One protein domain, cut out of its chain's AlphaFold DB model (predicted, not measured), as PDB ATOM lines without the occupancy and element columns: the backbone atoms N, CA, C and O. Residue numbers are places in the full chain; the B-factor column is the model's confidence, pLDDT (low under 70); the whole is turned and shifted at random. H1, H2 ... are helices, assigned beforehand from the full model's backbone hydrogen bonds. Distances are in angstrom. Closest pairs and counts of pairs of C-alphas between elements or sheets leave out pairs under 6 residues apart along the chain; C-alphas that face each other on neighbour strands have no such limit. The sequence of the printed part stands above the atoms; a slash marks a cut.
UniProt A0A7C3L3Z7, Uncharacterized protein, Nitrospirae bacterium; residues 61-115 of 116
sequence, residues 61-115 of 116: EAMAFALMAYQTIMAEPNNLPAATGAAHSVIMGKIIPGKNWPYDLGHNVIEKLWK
ATOM      1  N   GLU A  61     -92.604  56.970 -25.514       93.50
ATOM      2  CA  GLU A  61     -91.229  56.485 -25.694       93.50
ATOM      3  C   GLU A  61     -90.948  55.253 -24.820       93.50
ATOM      4  O   GLU A  61     -90.388  54.266 -25.296       93.50
ATOM      5  N   ALA A  62     -91.406  55.258 -23.564       94.81
ATOM      6  CA  ALA A  62     -91.274  54.110 -22.668       94.81
ATOM      7  C   ALA A  62     -92.084  52.897 -23.164       94.81
ATOM      8  O   ALA A  62     -91.592  51.767 -23.125       94.81
ATOM      9  N   MET A  63     -93.291  53.125 -23.688       94.88
ATOM     10  CA  MET A  63     -94.112  52.088 -24.318       94.88
ATOM     11  C   MET A  63     -93.426  51.500 -25.556       94.88
ATOM     12  O   MET A  63     -93.419  50.282 -25.723       94.88
ATOM     13  N   ALA A  64     -92.795  52.334 -26.388       94.25
ATOM     14  CA  ALA A  64     -92.041  51.876 -27.551       94.25
ATOM     15  C   ALA A  64     -90.855  50.982 -27.146       94.25
ATOM     16  O   ALA A  64     -90.649  49.932 -27.750       94.25
ATOM     17  N   PHE A  65     -90.114  51.331 -26.085       96.25
ATOM     18  CA  PHE A  65     -89.060  50.460 -25.545       96.25
ATOM     19  C   PHE A  65     -89.600  49.132 -25.008       96.25
ATOM     20  O   PHE A  65     -88.999  48.089 -25.266       96.25
ATOM     21  N   ALA A  66     -90.736  49.146 -24.305       96.88
ATOM     22  CA  ALA A  66     -91.376  47.923 -23.825       96.88
ATOM     23  C   ALA A  66     -91.803  47.012 -24.988       96.88
ATOM     24  O   ALA A  66     -91.546  45.809 -24.951       96.88
ATOM     25  N   LEU A  67     -92.381  47.587 -26.048       96.44
ATOM     26  CA  LEU A  67     -92.741  46.855 -27.261       96.44
ATOM     27  C   LEU A  67     -91.504  46.272 -27.958       96.44
ATOM     28  O   LEU A  67     -91.503  45.098 -28.314       96.44
ATOM     29  N   MET A  68     -90.427  47.050 -28.109       96.94
ATOM     30  CA  MET A  68     -89.180  46.547 -28.695       96.94
ATOM     31  C   MET A  68     -88.597  45.384 -27.886       96.94
ATOM     32  O   MET A  68     -88.178  44.396 -28.484       96.94
ATOM     33  N   ALA A  69     -88.614  45.463 -26.551       95.19
ATOM     34  CA  ALA A  69     -88.158  44.382 -25.680       95.19
ATOM     35  C   ALA A  69     -89.035  43.126 -25.799       95.19
ATOM     36  O   ALA A  69     -88.510  42.013 -25.840       95.19
ATOM     37  N   TYR A  70     -90.358  43.295 -25.898       94.19
ATOM     38  CA  TYR A  70     -91.282  42.194 -26.170       94.19
ATOM     39  C   TYR A  70     -90.943  41.501 -27.497       94.19
ATOM     40  O   TYR A  70     -90.760  40.287 -27.514       94.19
ATOM     41  N   GLN A  71     -90.743  42.263 -28.577       95.06
ATOM     42  CA  GLN A  71     -90.330  41.711 -29.873       95.06
ATOM     43  C   GLN A  71     -88.986  40.964 -29.783       95.06
ATOM     44  O   GLN A  71     -88.851  39.878 -30.342       95.06
ATOM     45  N   THR A  72     -88.015  41.470 -29.008       94.56
ATOM     46  CA  THR A  72     -86.745  40.763 -28.750       94.56
ATOM     47  C   THR A  72     -86.974  39.403 -28.084       94.56
ATOM     48  O   THR A  72     -86.351  38.420 -28.480       94.56
ATOM     49  N   ILE A  73     -87.873  39.322 -27.095       91.69
ATOM     50  CA  ILE A  73     -88.240  38.059 -26.428       91.69
ATOM     51  C   ILE A  73     -88.971  37.122 -27.402       91.69
ATOM     52  O   ILE A  73     -88.754  35.915 -27.389       91.69
ATOM     53  N   MET A  74     -89.801  37.655 -28.293       90.56
ATOM     54  CA  MET A  74     -90.493  36.849 -29.303       90.56
ATOM     55  C   MET A  74     -89.579  36.382 -30.447       90.56
ATOM     56  O   MET A  74     -89.989  35.524 -31.230       90.56
ATOM     57  N   ALA A  75     -88.333  36.871 -30.482       91.94
ATOM     58  CA  ALA A  75     -87.378  36.712 -31.572       91.94
ATOM     59  C   ALA A  75     -87.916  37.256 -32.909       91.94
ATOM     60  O   ALA A  75     -87.772  36.636 -33.961       91.94
ATOM     61  N   GLU A  76     -88.537  38.432 -32.852       93.44
ATOM     62  CA  GLU A  76     -89.086  39.138 -34.007       93.44
ATOM     63  C   GLU A  76     -88.336  40.458 -34.250       93.44
ATOM     64  O   GLU A  76     -87.969  41.144 -33.287       93.44
ATOM     65  N   PRO A  77     -88.092  40.851 -35.519       95.00
ATOM     66  CA  PRO A  77     -87.459  42.128 -35.822       95.00
ATOM     67  C   PRO A  77     -88.227  43.310 -35.226       95.00
ATOM     68  O   PRO A  77     -89.456  43.367 -35.273       95.00
ATOM     69  N   ASN A  78     -87.487  44.275 -34.685       96.06
ATOM     70  CA  ASN A  78     -88.046  45.454 -34.017       96.06
ATOM     71  C   ASN A  78     -87.429  46.771 -34.517       96.06
ATOM     72  O   ASN A  78     -87.687  47.832 -33.949       96.06
ATOM     73  N   ASN A  79     -86.638  46.717 -35.594       95.81
ATOM     74  CA  ASN A  79     -86.233  47.887 -36.361       95.81
ATOM     75  C   ASN A  79     -87.149  48.085 -37.580       95.81
ATOM     76  O   ASN A  79     -87.782  47.156 -38.076       95.81
ATOM     77  N   LEU A  80     -87.160  49.307 -38.113       95.12
ATOM     78  CA  LEU A  80     -87.798  49.614 -39.388       95.12
ATOM     79  C   LEU A  80     -86.723  50.087 -40.381       95.12
ATOM     80  O   LEU A  80     -86.319  51.250 -40.301       95.12
ATOM     81  N   PRO A  81     -86.256  49.236 -41.319       96.88
ATOM     82  CA  PRO A  81     -85.220  49.601 -42.293       96.88
ATOM     83  C   PRO A  81     -85.507  50.897 -43.058       96.88
ATOM     84  O   PRO A  81     -84.615  51.718 -43.245       96.88
ATOM     85  N   ALA A  82     -86.774  51.138 -43.415       93.75
ATOM     86  CA  ALA A  82     -87.201  52.361 -44.095       93.75
ATOM     87  C   ALA A  82     -86.989  53.648 -43.267       93.75
ATOM     88  O   ALA A  82     -86.914  54.731 -43.842       93.75
ATOM     89  N   ALA A  83     -86.893  53.537 -41.937       93.06
ATOM     90  CA  ALA A  83     -86.615  54.655 -41.035       93.06
ATOM     91  C   ALA A  83     -85.132  54.748 -40.634       93.06
ATOM     92  O   ALA A  83     -84.642  55.847 -40.392       93.06
ATOM     93  N   THR A  84     -84.417  53.622 -40.556       94.56
ATOM     94  CA  THR A  84     -83.032  53.569 -40.049       94.56
ATOM     95  C   THR A  84     -81.961  53.521 -41.138       94.56
ATOM     96  O   THR A  84     -80.798  53.793 -40.854       94.56
ATOM     97  N   GLY A  85     -82.320  53.149 -42.370       95.94
ATOM     98  CA  GLY A  85     -81.369  52.882 -43.453       95.94
ATOM     99  C   GLY A  85     -80.651  51.531 -43.341       95.94
ATOM    100  O   GLY A  85     -79.699  51.288 -44.081       95.94
ATOM    101  N   ALA A  86     -81.076  50.649 -42.429       97.06
ATOM    102  CA  ALA A  86     -80.529  49.297 -42.326       97.06
ATOM    103  C   ALA A  86     -80.787  48.488 -43.613       97.06
ATOM    104  O   ALA A  86     -81.826  48.640 -44.250       97.06
ATOM    105  N   ALA A  87     -79.863  47.593 -43.979       97.25
ATOM    106  CA  ALA A  87     -79.993  46.771 -45.188       97.25
ATOM    107  C   ALA A  87     -81.109  45.714 -45.092       97.25
ATOM    108  O   ALA A  87     -81.666  45.303 -46.105       97.25
ATOM    109  N   HIS A  88     -81.419  45.258 -43.881       95.50
ATOM    110  CA  HIS A  88     -82.459  44.274 -43.600       95.50
ATOM    111  C   HIS A  88     -83.035  44.492 -42.195       95.50
ATOM    112  O   HIS A  88     -82.469  45.223 -41.371       95.50
ATOM    113  N   SER A  89     -84.187  43.879 -41.933       96.38
ATOM    114  CA  SER A  89     -84.801  43.882 -40.608       96.38
ATOM    115  C   SER A  89     -83.994  43.001 -39.648       96.38
ATOM    116  O   SER A  89     -83.583  41.906 -40.018       96.38
ATOM    117  N   VAL A  90     -83.770  43.475 -38.423       94.69
ATOM    118  CA  VAL A  90     -82.985  42.803 -37.380       94.69
ATOM    119  C   VAL A  90     -83.686  42.904 -36.031       94.69
ATOM    120  O   VAL A  90     -84.474  43.819 -35.772       94.69
ATOM    121  N   ILE A  91     -83.355  41.969 -35.149       95.25
ATOM    122  CA  ILE A  91     -83.746  42.018 -33.745       95.25
ATOM    123  C   ILE A  91     -82.735  42.899 -33.013       95.25
ATOM    124  O   ILE A  91     -81.564  42.546 -32.884       95.25
ATOM    125  N   MET A  92     -83.172  44.062 -32.541       94.69
ATOM    126  CA  MET A  92     -82.372  44.945 -31.696       94.69
ATOM    127  C   MET A  92     -82.515  44.565 -30.219       94.69
ATOM    128  O   MET A  92     -83.518  43.982 -29.799       94.69
ATOM    129  N   GLY A  93     -81.531  44.977 -29.418       93.75
ATOM    130  CA  GLY A  93     -81.524  44.816 -27.965       93.75
ATOM    131  C   GLY A  93     -80.599  43.704 -27.475       93.75
ATOM    132  O   GLY A  93     -80.013  42.953 -28.252       93.75
ATOM    133  N   LYS A  94     -80.443  43.621 -26.151       92.12
ATOM    134  CA  LYS A  94     -79.670  42.575 -25.478       92.12
ATOM    135  C   LYS A  94     -80.431  42.096 -24.253       92.12
ATOM    136  O   LYS A  94     -80.849  42.901 -23.426       92.12
ATOM    137  N   ILE A  95     -80.567  40.782 -24.128       91.38
ATOM    138  CA  ILE A  95     -81.187  40.151 -22.966       91.38
ATOM    139  C   ILE A  95     -80.133  40.011 -21.872       91.38
ATOM    140  O   ILE A  95     -79.088  39.393 -22.083       91.38
ATOM    141  N   ILE A  96     -80.417  40.581 -20.702       91.94
ATOM    142  CA  ILE A  96     -79.615  40.423 -19.486       91.94
ATOM    143  C   ILE A  96     -80.482  39.669 -18.468       91.94
ATOM    144  O   ILE A  96     -81.365  40.282 -17.866       91.94
ATOM    145  N   PRO A  97     -80.292  38.346 -18.300       89.94
ATOM    146  CA  PRO A  97     -81.103  37.543 -17.391       89.94
ATOM    147  C   PRO A  97     -81.050  38.057 -15.946       89.94
ATOM    148  O   PRO A  97     -79.982  38.139 -15.338       89.94
ATOM    149  N   GLY A  98     -82.215  38.403 -15.397       90.75
ATOM    150  CA  GLY A  98     -82.389  38.728 -13.980       90.75
ATOM    151  C   GLY A  98     -82.623  37.482 -13.120       90.75
ATOM    152  O   GLY A  98     -82.704  36.362 -13.620       90.75
ATOM    153  N   LYS A  99     -82.806  37.670 -11.806       92.44
ATOM    154  CA  LYS A  99     -83.094  36.564 -10.866       92.44
ATOM    155  C   LYS A  99     -84.372  35.785 -11.207       92.44
ATOM    156  O   LYS A  99     -84.488  34.622 -10.849       92.44
ATOM    157  N   ASN A 100     -85.325  36.438 -11.866       88.44
ATOM    158  CA  ASN A 100     -86.612  35.885 -12.281       88.44
ATOM    159  C   ASN A 100     -86.619  35.403 -13.740       88.44
ATOM    160  O   ASN A 100     -87.696  35.249 -14.311       88.44
ATOM    161  N   TRP A 101     -85.453  35.218 -14.367       88.19
ATOM    162  CA  TRP A 101     -85.384  34.730 -15.741       88.19
ATOM    163  C   TRP A 101     -85.967  33.309 -15.836       88.19
ATOM    164  O   TRP A 101     -85.399  32.390 -15.235       88.19
ATOM    165  N   PRO A 102     -87.086  33.093 -16.556       83.12
ATOM    166  CA  PRO A 102     -87.703  31.776 -16.631       83.12
ATOM    167  C   PRO A 102     -86.824  30.845 -17.467       83.12
ATOM    168  O   PRO A 102     -86.439  31.201 -18.582       83.12
ATOM    169  N   TYR A 103     -86.537  29.647 -16.956       77.12
ATOM    170  CA  TYR A 103     -85.699  28.665 -17.653       77.12
ATOM    171  C   TYR A 103     -86.259  28.315 -19.043       77.12
ATOM    172  O   TYR A 103     -85.535  28.386 -20.036       77.12
ATOM    173  N   ASP A 104     -87.566  28.052 -19.122       78.50
ATOM    174  CA  ASP A 104     -88.244  27.675 -20.369       78.50
ATOM    175  C   ASP A 104     -88.293  28.827 -21.378       78.50
ATOM    176  O   ASP A 104     -88.148  28.616 -22.583       78.50
ATOM    177  N   LEU A 105     -88.458  30.066 -20.899       76.50
ATOM    178  CA  LEU A 105     -88.374  31.246 -21.759       76.50
ATOM    179  C   LEU A 105     -86.944  31.395 -22.291       76.50
ATOM    180  O   LEU A 105     -86.756  31.607 -23.482       76.50
ATOM    181  N   GLY A 106     -85.940  31.207 -21.432       74.50
ATOM    182  CA  GLY A 106     -84.530  31.243 -21.803       74.50
ATOM    183  C   GLY A 106     -84.182  30.303 -22.949       74.50
ATOM    184  O   GLY A 106     -83.620  30.757 -23.943       74.50
ATOM    185  N   HIS A 107     -84.550  29.026 -22.836       73.75
ATOM    186  CA  HIS A 107     -84.297  28.036 -23.889       73.75
ATOM    187  C   HIS A 107     -84.990  28.393 -25.201       73.75
ATOM    188  O   HIS A 107     -84.333  28.466 -26.234       73.75
ATOM    189  N   ASN A 108     -86.288  28.704 -25.161       76.50
ATOM    190  CA  ASN A 108     -87.057  29.008 -26.370       76.50
ATOM    191  C   ASN A 108     -86.570  30.275 -27.087       76.50
ATOM    192  O   ASN A 108     -86.504  30.310 -28.315       76.50
ATOM    193  N   VAL A 109     -86.235  31.323 -26.331       80.75
ATOM    194  CA  VAL A 109     -85.719  32.577 -26.891       80.75
ATOM    195  C   VAL A 109     -84.356  32.337 -27.532       80.75
ATOM    196  O   VAL A 109     -84.143  32.732 -28.674       80.75
ATOM    197  N   ILE A 110     -83.446  31.657 -26.828       80.25
ATOM    198  CA  ILE A 110     -82.113  31.335 -27.344       80.25
ATOM    199  C   ILE A 110     -82.240  30.480 -28.607       80.25
ATOM    200  O   ILE A 110     -81.706  30.854 -29.643       80.25
ATOM    201  N   GLU A 111     -83.009  29.393 -28.594       80.75
ATOM    202  CA  GLU A 111     -83.177  28.561 -29.788       80.75
ATOM    203  C   GLU A 111     -83.685  29.335 -31.006       80.75
ATOM    204  O   GLU A 111     -83.261  29.054 -32.127       80.75
ATOM    205  N   LYS A 112     -84.597  30.292 -30.808       80.06
ATOM    206  CA  LYS A 112     -85.098  31.132 -31.898       80.06
ATOM    207  C   LYS A 112     -84.051  32.133 -32.375       80.06
ATOM    208  O   LYS A 112     -83.860  32.259 -33.576       80.06
ATOM    209  N   LEU A 113     -83.354  32.804 -31.456       80.38
ATOM    210  CA  LEU A 113     -82.342  33.808 -31.797       80.38
ATOM    211  C   LEU A 113     -81.145  33.216 -32.554       80.38
ATOM    212  O   LEU A 113     -80.575  33.903 -33.388       80.38
ATOM    213  N   TRP A 114     -80.769  31.960 -32.294       75.12
ATOM    214  CA  TRP A 114     -79.643  31.299 -32.973       75.12
ATOM    215  C   TRP A 114     -79.996  30.729 -34.359       75.12
ATOM    216  O   TRP A 114     -79.111  30.246 -35.062       75.12
ATOM    217  N   LYS A 115     -81.279  30.751 -34.749       71.94
ATOM    218  CA  LYS A 115     -81.772  30.290 -36.063       71.94
ATOM    219  C   LYS A 115     -81.922  31.426 -37.087       71.94
ATOM    220  O   LYS A 115     -82.353  31.153 -38.207       71.94
TER     221      LYS A 115
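Overview. This is residues 61 to 115 of the 116 residues of an uncharacterized protein of Nitrospirae bacterium (UniProt A0A7C3L3Z7). A flat, loosely knit arrangement of helices and winding chain: the last turn of H1 points at the side of H3, roughly at a right angle, while the very short H2 lies far off at the other end of the longest axis. A long stretch without a named element, residues 85 to 102, winds back from H2, passes beside the last turns of H1 with residues 91 to 93, and goes on to H3; residues 82 to 87 and 98 to 104 stick out. The printed part has 55 residues with three named helices, H1, H2 and H3 in that order, and no named strand; its class is all helix. It is only just loose, close to compact, with a radius of gyration of the C-alphas of 12.4 A, and it spans 36 by 28 by 13 A.

Arrangement. The printed part begins with H1, residues 61 to 74. A short link of 6 residues joins it to H2, residues 81 to 84, and the two are apart. A long link of 18 residues then leads to H3, residues 103 to 113, and H2 and H3 are apart. H1 and H3 are close but not clearly touching, with 2 pairs of C-alphas within 8 A. Their closest C-alphas are those of Ile 73 and Val 109, 6.1 A apart. Their lines stand at 88 degrees, about perpendicular, and their centres are 17.0 A apart. In H1 and H3 every O i to N i+4 pair is within hydrogen-bond range; H2 is too short for such a pair, and its one O i to N i+3 pair is within range.

Along the chain. H1 runs 20.0 A from C-alpha 61 at (-91.229, 56.485, -25.694) to C-alpha 74 at (-90.493, 36.849, -29.303). H2 runs 5.1 A from Pro 81 to Thr 84, with C-alpha 81 at (-85.220, 49.601, -42.293). H3 runs 15.4 A from Tyr 103 to Leu 113 and ends with C-alpha 113 at (-82.342, 33.808, -31.797).

Size, cuts and confidence. The two C-alphas farthest apart are those of Ala 82 and Lys 99, 37.0 A. Residues 82 to 87, of which 82 to 84 belong to H2, stand free, and so do residues 98 to 104. Without them the body has 42 residues and spans 29 by 24 by 13 A. The printed part has no cut, and the link from H2 to H3 is long. The mean pLDDT of the printed part is 89.9, that of H3 is 78, and no printed residue is under 70.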